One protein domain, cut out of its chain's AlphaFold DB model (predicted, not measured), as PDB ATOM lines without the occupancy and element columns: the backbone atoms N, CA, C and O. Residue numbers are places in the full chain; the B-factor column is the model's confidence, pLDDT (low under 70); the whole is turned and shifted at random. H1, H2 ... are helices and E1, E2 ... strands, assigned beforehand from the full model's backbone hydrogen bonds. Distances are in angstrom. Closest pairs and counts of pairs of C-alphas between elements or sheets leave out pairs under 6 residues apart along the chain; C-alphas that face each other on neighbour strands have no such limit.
ATOM      1  N   GLU A   4     181.661 168.779 218.271       85.00
ATOM      2  CA  GLU A   4     181.655 169.340 216.911       85.00
ATOM      3  C   GLU A   4     182.840 168.854 216.055       85.00
ATOM      4  O   GLU A   4     182.695 168.526 214.880       85.00
ATOM      5  N   HIS A   5     184.026 168.724 216.655       85.06
ATOM      6  CA  HIS A   5     185.203 168.236 215.935       85.06
ATOM      7  C   HIS A   5     185.154 166.722 215.683       85.06
ATOM      8  O   HIS A   5     185.797 166.248 214.750       85.06
ATOM      9  N   ALA A   6     184.403 165.956 216.481       81.25
ATOM     10  CA  ALA A   6     184.237 164.518 216.274       81.25
ATOM     11  C   ALA A   6     183.281 164.207 215.109       81.25
ATOM     12  O   ALA A   6     183.460 163.200 214.429       81.25
ATOM     13  N   GLU A   7     182.306 165.079 214.840       81.38
ATOM     14  CA  GLU A   7     181.309 164.888 213.774       81.38
ATOM     15  C   GLU A   7     181.909 164.917 212.363       81.38
ATOM     16  O   GLU A   7     181.429 164.235 211.461       81.38
ATOM     17  N   THR A   8     182.983 165.682 212.169       87.75
ATOM     18  CA  THR A   8     183.673 165.796 210.871       87.75
ATOM     19  C   THR A   8     184.690 164.680 210.632       87.75
ATOM     20  O   THR A   8     185.258 164.561 209.542       87.75
ATOM     21  N   LEU A   9     184.924 163.843 211.643       84.19
ATOM     22  CA  LEU A   9     185.930 162.799 211.612       84.19
ATOM     23  C   LEU A   9     185.352 161.554 210.933       84.19
ATOM     24  O   LEU A   9     184.324 161.009 211.329       84.19
ATOM     25  N   SER A  10     186.025 161.101 209.879       89.25
ATOM     26  CA  SER A  10     185.640 159.926 209.097       89.25
ATOM     27  C   SER A  10     186.639 158.795 209.313       89.25
ATOM     28  O   SER A  10     187.838 159.023 209.481       89.25
ATOM     29  N   ALA A  11     186.140 157.560 209.338       88.75
ATOM     30  CA  ALA A  11     186.995 156.398 209.522       88.75
ATOM     31  C   ALA A  11     187.870 156.147 208.279       88.75
ATOM     32  O   ALA A  11     187.411 156.361 207.152       88.75
ATOM     33  N   PRO A  12     189.116 155.674 208.456       89.44
ATOM     34  CA  PRO A  12     189.986 155.310 207.345       89.44
ATOM     35  C   PRO A  12     189.407 154.205 206.448       89.44
ATOM     36  O   PRO A  12     188.563 153.406 206.852       89.44
ATOM     37  N   MET A  13     189.924 154.115 205.220       90.94
ATOM     38  CA  MET A  13     189.548 153.063 204.272       90.94
ATOM     39  C   MET A  13     189.795 151.667 204.864       90.94
ATOM     40  O   MET A  13     190.894 151.364 205.327       90.94
ATOM     41  N   GLY A  14     188.776 150.806 204.806       91.12
ATOM     42  CA  GLY A  14     188.837 149.436 205.323       91.12
ATOM     43  C   GLY A  14     188.582 149.298 206.828       91.12
ATOM     44  O   GLY A  14     188.749 148.200 207.352       91.12
ATOM     45  N   TRP A  15     188.193 150.374 207.521       90.75
ATOM     46  CA  TRP A  15     187.779 150.325 208.925       90.75
ATOM     47  C   TRP A  15     186.265 150.157 209.045       90.75
ATOM     48  O   TRP A  15     185.496 150.790 208.321       90.75
ATOM     49  N   GLU A  16     185.840 149.336 210.000       90.19
ATOM     50  CA  GLU A  16     184.443 149.207 210.401       90.19
ATOM     51  C   GLU A  16     184.205 150.037 211.668       90.19
ATOM     52  O   GLU A  16     184.873 149.847 212.685       90.19
ATOM     53  N   VAL A  17     183.267 150.986 211.607       85.12
ATOM     54  CA  VAL A  17     182.898 151.808 212.767       85.12
ATOM     55  C   VAL A  17     181.792 151.110 213.537       85.12
ATOM     56  O   VAL A  17     180.641 151.086 213.103       85.12
ATOM     57  N   ILE A  18     182.131 150.591 214.714       86.94
ATOM     58  CA  ILE A  18     181.162 150.006 215.640       86.94
ATOM     59  C   ILE A  18     180.735 151.092 216.626       86.94
ATOM     60  O   ILE A  18     181.535 151.566 217.434       86.94
ATOM     61  N   ARG A  19     179.463 151.497 216.571       79.56
ATOM     62  CA  ARG A  19     178.876 152.383 217.583       79.56
ATOM     63  C   ARG A  19     178.469 151.544 218.785       79.56
ATOM     64  O   ARG A  19     177.600 150.682 218.673       79.56
ATOM     65  N   LEU A  20     179.109 151.787 219.923       79.19
ATOM     66  CA  LEU A  20     178.726 151.136 221.169       79.19
ATOM     67  C   LEU A  20     177.391 151.718 221.660       79.19
ATOM     68  O   LEU A  20     177.187 152.934 221.584       79.19
ATOM     69  N   PRO A  21     176.477 150.878 222.170       78.25
ATOM     70  CA  PRO A  21     175.253 151.369 222.787       78.25
ATOM     71  C   PRO A  21     175.593 152.232 224.013       78.25
ATOM     72  O   PRO A  21     176.466 151.876 224.800       78.25
ATOM     73  N   GLY A  22     174.897 153.361 224.175       73.06
ATOM     74  CA  GLY A  22     175.039 154.248 225.339       73.06
ATOM     75  C   GLY A  22     175.979 155.446 225.166       73.06
ATOM     76  O   GLY A  22     176.078 156.250 226.084       73.06
ATOM     77  N   ILE A  23     176.625 155.621 224.005       70.31
ATOM     78  CA  ILE A  23     177.480 156.799 223.753       70.31
ATOM     79  C   ILE A  23     176.658 158.094 223.627       70.31
ATOM     80  O   ILE A  23     177.091 159.141 224.097       70.31
ATOM     81  N   ASP A  24     175.456 158.023 223.049       72.06
ATOM     82  CA  ASP A  24     174.604 159.204 222.823       72.06
ATOM     83  C   ASP A  24     173.875 159.679 224.093       72.06
ATOM     84  O   ASP A  24     173.268 160.747 224.107       72.06
ATOM     85  N   ASN A  25     173.925 158.884 225.165       73.00
ATOM     86  CA  ASN A  25     173.376 159.232 226.469       73.00
ATOM     87  C   ASN A  25     174.451 158.990 227.532       73.00
ATOM     88  O   ASN A  25     174.377 157.988 228.255       73.00
ATOM     89  N   PRO A  26     175.485 159.851 227.587       70.50
ATOM     90  CA  PRO A  26     176.524 159.711 228.587       70.50
ATOM     91  C   PRO A  26     175.882 159.761 229.973       70.50
ATOM     92  O   PRO A  26     174.947 160.529 230.220       70.50
ATOM     93  N   THR A  27     176.376 158.928 230.888       74.88
ATOM     94  CA  THR A  27     176.062 159.103 232.306       74.88
ATOM     95  C   THR A  27     176.363 160.545 232.708       74.88
ATOM     96  O   THR A  27     177.341 161.105 232.208       74.88
ATOM     97  N   PRO A  28     175.536 161.148 233.581       80.56
ATOM     98  CA  PRO A  28     175.787 162.498 234.057       80.56
ATOM     99  C   PRO A  28     177.204 162.592 234.611       80.56
ATOM    100  O   PRO A  28     177.696 161.634 235.219       80.56
ATOM    101  N   ASP A  29     177.838 163.741 234.387       83.31
ATOM    102  CA  ASP A  29     179.171 163.986 234.915       83.31
ATOM    103  C   ASP A  29     179.173 163.735 236.429       83.31
ATOM    104  O   ASP A  29     178.230 164.136 237.128       83.31
ATOM    105  N   PRO A  30     180.206 163.054 236.950       84.50
ATOM    106  CA  PRO A  30     180.327 162.854 238.379       84.50
ATOM    107  C   PRO A  30     180.400 164.217 239.090       84.50
ATOM    108  O   PRO A  30     180.920 165.187 238.527       84.50
ATOM    109  N   PRO A  31     179.903 164.310 240.335       92.06
ATOM    110  CA  PRO A  31     180.038 165.509 241.149       92.06
ATOM    111  C   PRO A  31     181.491 166.003 241.202       92.06
ATOM    112  O   PRO A  31     182.431 165.211 241.280       92.06
ATOM    113  N   ALA A  32     181.684 167.324 241.214       91.50
ATOM    114  CA  ALA A  32     183.019 167.919 241.292       91.50
ATOM    115  C   ALA A  32     183.800 167.462 242.541       91.50
ATOM    116  O   ALA A  32     185.018 167.296 242.479       91.50
ATOM    117  N   ASP A  33     183.099 167.209 243.648       94.00
ATOM    118  CA  ASP A  33     183.689 166.705 244.890       94.00
ATOM    119  C   ASP A  33     184.284 165.302 244.717       94.00
ATOM    120  O   ASP A  33     185.384 165.042 245.203       94.00
ATOM    121  N   ASP A  34     183.623 164.425 243.957       93.44
ATOM    122  CA  ASP A  34     184.116 163.072 243.678       93.44
ATOM    123  C   ASP A  34     185.385 163.122 242.818       93.44
ATOM    124  O   ASP A  34     186.351 162.398 243.073       93.44
ATOM    125  N   LEU A  35     185.430 164.030 241.836       94.00
ATOM    126  CA  LEU A  35     186.634 164.265 241.032       94.00
ATOM    127  C   LEU A  35     187.799 164.771 241.893       94.00
ATOM    128  O   LEU A  35     188.938 164.328 241.723       94.00
ATOM    129  N   MET A  36     187.521 165.667 242.842       95.56
ATOM    130  CA  MET A  36     188.522 166.169 243.784       95.56
ATOM    131  C   MET A  36     188.993 165.085 244.761       95.56
ATOM    132  O   MET A  36     190.191 165.009 245.048       95.56
ATOM    133  N   ALA A  37     188.092 164.216 245.225       96.06
ATOM    134  CA  ALA A  37     188.425 163.080 246.079       96.06
ATOM    135  C   ALA A  37     189.335 162.075 245.352       96.06
ATOM    136  O   ALA A  37     190.359 161.663 245.900       96.06
ATOM    137  N   LEU A  38     189.027 161.744 244.092       93.94
ATOM    138  CA  LEU A  38     189.883 160.900 243.253       93.94
ATOM    139  C   LEU A  38     191.260 161.533 243.026       93.94
ATOM    140  O   LEU A  38     192.278 160.854 243.157       93.94
ATOM    141  N   ALA A  39     191.314 162.834 242.731       95.88
ATOM    142  CA  ALA A  39     192.579 163.543 242.549       95.88
ATOM    143  C   ALA A  39     193.446 163.523 243.822       95.88
ATOM    144  O   ALA A  39     194.669 163.386 243.732       95.88
ATOM    145  N   ALA A  40     192.829 163.636 245.003       94.81
ATOM    146  CA  ALA A  40     193.521 163.512 246.282       94.81
ATOM    147  C   ALA A  40     194.049 162.085 246.507       94.81
ATOM    148  O   ALA A  40     195.224 161.929 246.834       94.81
ATOM    149  N   ALA A  41     193.231 161.061 246.250       94.31
ATOM    150  CA  ALA A  41     193.629 159.661 246.388       94.31
ATOM    151  C   ALA A  41     194.795 159.291 245.452       94.31
ATOM    152  O   ALA A  41     195.776 158.692 245.885       94.31
ATOM    153  N   VAL A  42     194.737 159.705 244.180       92.50
ATOM    154  CA  VAL A  42     195.831 159.490 243.215       92.50
ATOM    155  C   VAL A  42     197.103 160.210 243.653       92.50
ATOM    156  O   VAL A  42     198.190 159.660 243.501       92.50
ATOM    157  N   ARG A  43     196.990 161.420 244.218       89.81
ATOM    158  CA  ARG A  43     198.146 162.125 244.783       89.81
ATOM    159  C   ARG A  43     198.746 161.338 245.940       89.81
ATOM    160  O   ARG A  43     199.951 161.160 245.951       89.81
ATOM    161  N   GLU A  44     197.939 160.863 246.880       88.88
ATOM    162  CA  GLU A  44     198.426 160.077 248.017       88.88
ATOM    163  C   GLU A  44     199.160 158.810 247.560       88.88
ATOM    164  O   GLU A  44     200.293 158.587 247.977       88.88
ATOM    165  N   VAL A  45     198.592 158.064 246.606       86.19
ATOM    166  CA  VAL A  45     199.253 156.903 245.982       86.19
ATOM    167  C   VAL A  45     200.531 157.306 245.241       86.19
ATOM    168  O   VAL A  45     201.559 156.654 245.379       86.19
ATOM    169  N   GLY A  46     200.501 158.401 244.482       79.56
ATOM    170  CA  GLY A  46     201.661 158.902 243.743       79.56
ATOM    171  C   GLY A  46     202.796 159.420 244.633       79.56
ATOM    172  O   GLY A  46     203.939 159.458 244.195       79.56
ATOM    173  N   MET A  47     202.511 159.792 245.884       82.06
ATOM    174  CA  MET A  47     203.527 160.175 246.874       82.06
ATOM    175  C   MET A  47     204.169 158.956 247.557       82.06
ATOM    176  O   MET A  47     205.215 159.104 248.183       82.06
ATOM    177  N   LEU A  48     203.585 157.760 247.410       72.31
ATOM    178  CA  LEU A  48     204.174 156.484 247.837       72.31
ATOM    179  C   LEU A  48     205.168 155.917 246.802       72.31
ATOM    180  O   LEU A  48     205.703 154.835 247.015       72.31
ATOM    181  N   ALA A  49     205.438 156.633 245.702       59.22
ATOM    182  CA  ALA A  49     206.240 156.187 244.555       59.22
ATOM    183  C   ALA A  49     207.747 155.948 244.818       59.22
ATOM    184  O   ALA A  49     208.490 155.721 243.865       59.22
ATOM    185  N   ASP A  50     208.201 155.954 246.075       58.47
ATOM    186  CA  ASP A  50     209.460 155.283 246.440       58.47
ATOM    187  C   ASP A  50     209.307 153.746 246.438       58.47
ATOM    188  O   ASP A  50     210.300 153.021 246.363       58.47
ATOM    189  N   GLU A  51     208.074 153.227 246.454       62.34
ATOM    190  CA  GLU A  51     207.783 151.826 246.156       62.34
ATOM    191  C   GLU A  51     207.744 151.661 244.628       62.34
ATOM    192  O   GLU A  51     206.814 152.110 243.955       62.34
ATOM    193  N   ALA A  52     208.806 151.075 244.072       59.75
ATOM    194  CA  ALA A  52     209.019 150.934 242.637       59.75
ATOM    195  C   ALA A  52     207.794 150.330 241.926       59.75
ATOM    196  O   ALA A  52     207.545 149.126 241.992       59.75
ATOM    197  N   VAL A  53     207.058 151.160 241.182       64.56
ATOM    198  CA  VAL A  53     206.182 150.663 240.120       64.56
ATOM    199  C   VAL A  53     207.104 149.939 239.137       64.56
ATOM    200  O   VAL A  53     208.038 150.576 238.645       64.56
ATOM    201  N   PRO A  54     206.917 148.630 238.874       66.31
ATOM    202  CA  PRO A  54     207.749 147.937 237.907       66.31
ATOM    203  C   PRO A  54     207.619 148.679 236.581       66.31
ATOM    204  O   PRO A  54     206.513 148.834 236.056       66.31
ATOM    205  N   GLU A  55     208.740 149.205 236.080       70.50
ATOM    206  CA  GLU A  55     208.750 149.832 234.766       70.50
ATOM    207  C   GLU A  55     208.206 148.813 233.759       70.50
ATOM    208  O   GLU A  55     208.579 147.636 233.828       70.50
ATOM    209  N   PRO A  56     207.295 149.222 232.856       66.44
ATOM    210  CA  PRO A  56     206.780 148.313 231.849       66.44
ATOM    211  C   PRO A  56     207.964 147.787 231.043       66.44
ATOM    212  O   PRO A  56     208.678 148.562 230.406       66.44
ATOM    213  N   ASP A  57     208.190 146.474 231.111       76.31
ATOM    214  CA  ASP A  57     209.277 145.834 230.386       76.31
ATOM    215  C   ASP A  57     209.046 146.061 228.885       76.31
ATOM    216  O   ASP A  57     208.079 145.533 228.334       76.31
ATOM    217  N   PRO A  58     209.900 146.822 228.178       69.69
ATOM    218  CA  PRO A  58     209.724 147.036 226.746       69.69
ATOM    219  C   PRO A  58     209.787 145.718 225.958       69.69
ATOM    220  O   PRO A  58     209.321 145.669 224.818       69.69
ATOM    221  N   ALA A  59     210.331 144.646 226.548       76.94
ATOM    222  CA  ALA A  59     210.311 143.311 225.973       76.94
ATOM    223  C   ALA A  59     208.949 142.603 226.093       76.94
ATOM    224  O   ALA A  59     208.764 141.613 225.391       76.94
ATOM    225  N   SER A  60     207.985 143.088 226.891       80.19
ATOM    226  CA  SER A  60     206.625 142.514 226.976       80.19
ATOM    227  C   SER A  60     205.775 142.793 225.734       80.19
ATOM    228  O   SER A  60     204.750 142.142 225.506       80.19
ATOM    229  N   VAL A  61     206.188 143.770 224.926       83.88
ATOM    230  CA  VAL A  61     205.488 144.199 223.720       83.88
ATOM    231  C   VAL A  61     205.995 143.396 222.524       83.88
ATOM    232  O   VAL A  61     207.135 143.541 222.079       83.88
ATOM    233  N   HIS A  62     205.133 142.551 221.958       88.00
ATOM    234  CA  HIS A  62     205.488 141.648 220.865       88.00
ATOM    235  C   HIS A  62     204.656 141.901 219.608       88.00
ATOM    236  O   HIS A  62     203.436 142.047 219.660       88.00
ATOM    237  N   VAL A  63     205.310 141.876 218.443       87.44
ATOM    238  CA  VAL A  63     204.627 141.916 217.143       87.44
ATOM    239  C   VAL A  63     204.176 140.502 216.769       87.44
ATOM    240  O   VAL A  63     204.995 139.662 216.404       87.44
ATOM    241  N   LEU A  64     202.870 140.241 216.822       88.19
ATOM    242  CA  LEU A  64     202.264 138.944 216.492       88.19
ATOM    243  C   LEU A  64     202.199 138.673 214.985       88.19
ATOM    244  O   LEU A  64     202.118 137.526 214.551       88.19
ATOM    245  N   GLY A  65     202.221 139.721 214.164       88.19
ATOM    246  CA  GLY A  65     202.159 139.569 212.718       88.19
ATOM    247  C   GLY A  65     202.271 140.888 211.973       88.19
ATOM    248  O   GLY A  65     202.031 141.957 212.529       88.19
ATOM    249  N   ARG A  66     202.624 140.801 210.688       92.25
ATOM    250  CA  ARG A  66     202.720 141.945 209.775       92.25
ATOM    251  C   ARG A  66     201.972 141.665 208.475       92.25
ATOM    252  O   ARG A  66     202.091 140.574 207.918       92.25
ATOM    253  N   ARG A  67     201.219 142.644 207.974       88.19
ATOM    254  CA  ARG A  67     200.537 142.597 206.668       88.19
ATOM    255  C   ARG A  67     200.825 143.897 205.918       88.19
ATOM    256  O   ARG A  67     200.164 144.908 206.128       88.19
ATOM    257  N   GLY A  68     201.839 143.875 205.054       90.62
ATOM    258  CA  GLY A  68     202.326 145.081 204.378       90.62
ATOM    259  C   GLY A  68     202.983 146.043 205.371       90.62
ATOM    260  O   GLY A  68     203.971 145.678 206.001       90.62
ATOM    261  N   HIS A  69     202.424 147.248 205.510       90.75
ATOM    262  CA  HIS A  69     202.881 148.279 206.456       90.75
ATOM    263  C   HIS A  69     202.173 148.216 207.822       90.75
ATOM    264  O   HIS A  69     202.453 149.032 208.695       90.75
ATOM    265  N   LEU A  70     201.245 147.272 208.008       84.69
ATOM    266  CA  LEU A  70     200.503 147.103 209.254       84.69
ATOM    267  C   LEU A  70     201.156 146.021 210.118       84.69
ATOM    268  O   LEU A  70     201.488 144.948 209.606       84.69
ATOM    269  N   SER A  71     201.272 146.283 211.420       89.25
ATOM    270  CA  SER A  71     201.794 145.351 212.426       89.25
ATOM    271  C   SER A  71     200.775 145.166 213.547       89.25
ATOM    272  O   SER A  71     200.230 146.143 214.054       89.25
ATOM    273  N   VAL A  72     200.521 143.917 213.932       88.56
ATOM    274  CA  VAL A  72     199.695 143.567 215.095       88.56
ATOM    275  C   VAL A  72     200.618 143.443 216.296       88.56
ATOM    276  O   VAL A  72     201.548 142.640 216.258       88.56
ATOM    277  N   ILE A  73     200.368 144.233 217.335       90.88
ATOM    278  CA  ILE A  73     201.175 144.286 218.556       90.88
ATOM    279  C   ILE A  73     200.320 143.790 219.722       90.88
ATOM    280  O   ILE A  73     199.159 144.179 219.836       90.88
ATOM    281  N   THR A  74     200.891 142.940 220.569       87.75
ATOM    282  CA  THR A  74     200.314 142.543 221.855       87.75
ATOM    283  C   THR A  74     201.233 142.968 222.985       87.75
ATOM    284  O   THR A  74     202.440 143.097 222.786       87.75
ATOM    285  N   ASP A  75     200.661 143.158 224.166       83.81
ATOM    286  CA  ASP A  75     201.397 143.448 225.387       83.81
ATOM    287  C   ASP A  75     201.143 142.321 226.386       83.81
ATOM    288  O   ASP A  75     200.052 142.207 226.947       83.81
ATOM    289  N   ALA A  76     202.148 141.465 226.578       77.25
ATOM    290  CA  ALA A  76     202.070 140.323 227.483       77.25
ATOM    291  C   ALA A  76     201.916 140.748 228.955       77.25
ATOM    292  O   ALA A  76     201.439 139.958 229.767       77.25
ATOM    293  N   SER A  77     202.260 141.996 229.300       69.56
ATOM    294  CA  SER A  77     202.080 142.519 230.660       69.56
ATOM    295  C   SER A  77     200.604 142.735 231.022       69.56
ATOM    296  O   SER A  77     200.248 142.679 232.197       69.56
ATOM    297  N   ARG A  78     199.726 142.907 230.019       64.00
ATOM    298  CA  ARG A  78     198.271 143.045 230.207       64.00
ATOM    299  C   ARG A  78     197.537 141.716 230.398       64.00
ATOM    300  O   ARG A  78     196.400 141.738 230.854       64.00
ATOM    301  N   ASP A  79     198.171 140.598 230.047       60.56
ATOM    302  CA  ASP A  79     197.593 139.245 230.105       60.56
ATOM    303  C   ASP A  79     198.027 138.475 231.370       60.56
ATOM    304  O   ASP A  79     197.662 137.314 231.566       60.56
TER     305      ASP A  79
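AT A GLANCE: This is residues 4 to 79 of the 83 residues of an uncharacterized protein of [Propionibacterium] humerusii HL044PA1 (UniProt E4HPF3). The printed part is an open, flat C with an empty middle: a two-stranded hairpin, E1 and E2, ends one arm, the long helix H2 makes the back, and residues 8 to 31 form the other arm, turning back on themselves to reach the short helix H1. Residues 4 to 55, with H1 and H2 among them, stand free. The 76 printed residues run H1, H2, E1, E2, H3; the sheet, in order E1 - E2, is antiparallel. The class is mixed, helices and strands, with under half of the residues in named elements. The whole is extended, with a radius of gyration of the C-alphas of 19.8 A and spans of 46 by 39 by 21 A.

IN THESE COORDINATES: E1 is residues 61 to 67, 17.8 A from first to last C-alpha, beginning at (205.488, 144.199, 223.720). E2 is residues 70 to 75, 16.6 A. H3, residues 76 to 79, ends at C-alpha (197.593, 139.245, 230.105). H2 is residues 32 to 47, 22.6 A long. H1 is residues 4 to 7, beginning at (181.655, 169.340, 216.911).

HOW THE PARTS SIT: E1 and E2 form a hairpin, antiparallel at 157 degrees between their directions. N 62 and O 74 are 2.9 A apart and N 72 and O 65 are 2.8 A apart, within hydrogen-bond range. The closest C-alphas of E1 and H3, those of Val 61 and Ala 76, are 6.4 A apart. H2 is apart from E2, H3 and H1. Every O i to N i+4 pair of H2 is within hydrogen-bond range; H1 and H3 are too short for such a pair.

THE WHOLE: The C-alphas of Asp 33 and Gly 68, the two farthest apart, are 49.6 A apart. The printed part has no cut. The links H1 to H2 and H2 to E1 are long, with 24 and 13 residues. Mean pLDDT of the printed part is 82.3; residues 49 to 54, 56, 58 and 77 to 79 are under 70.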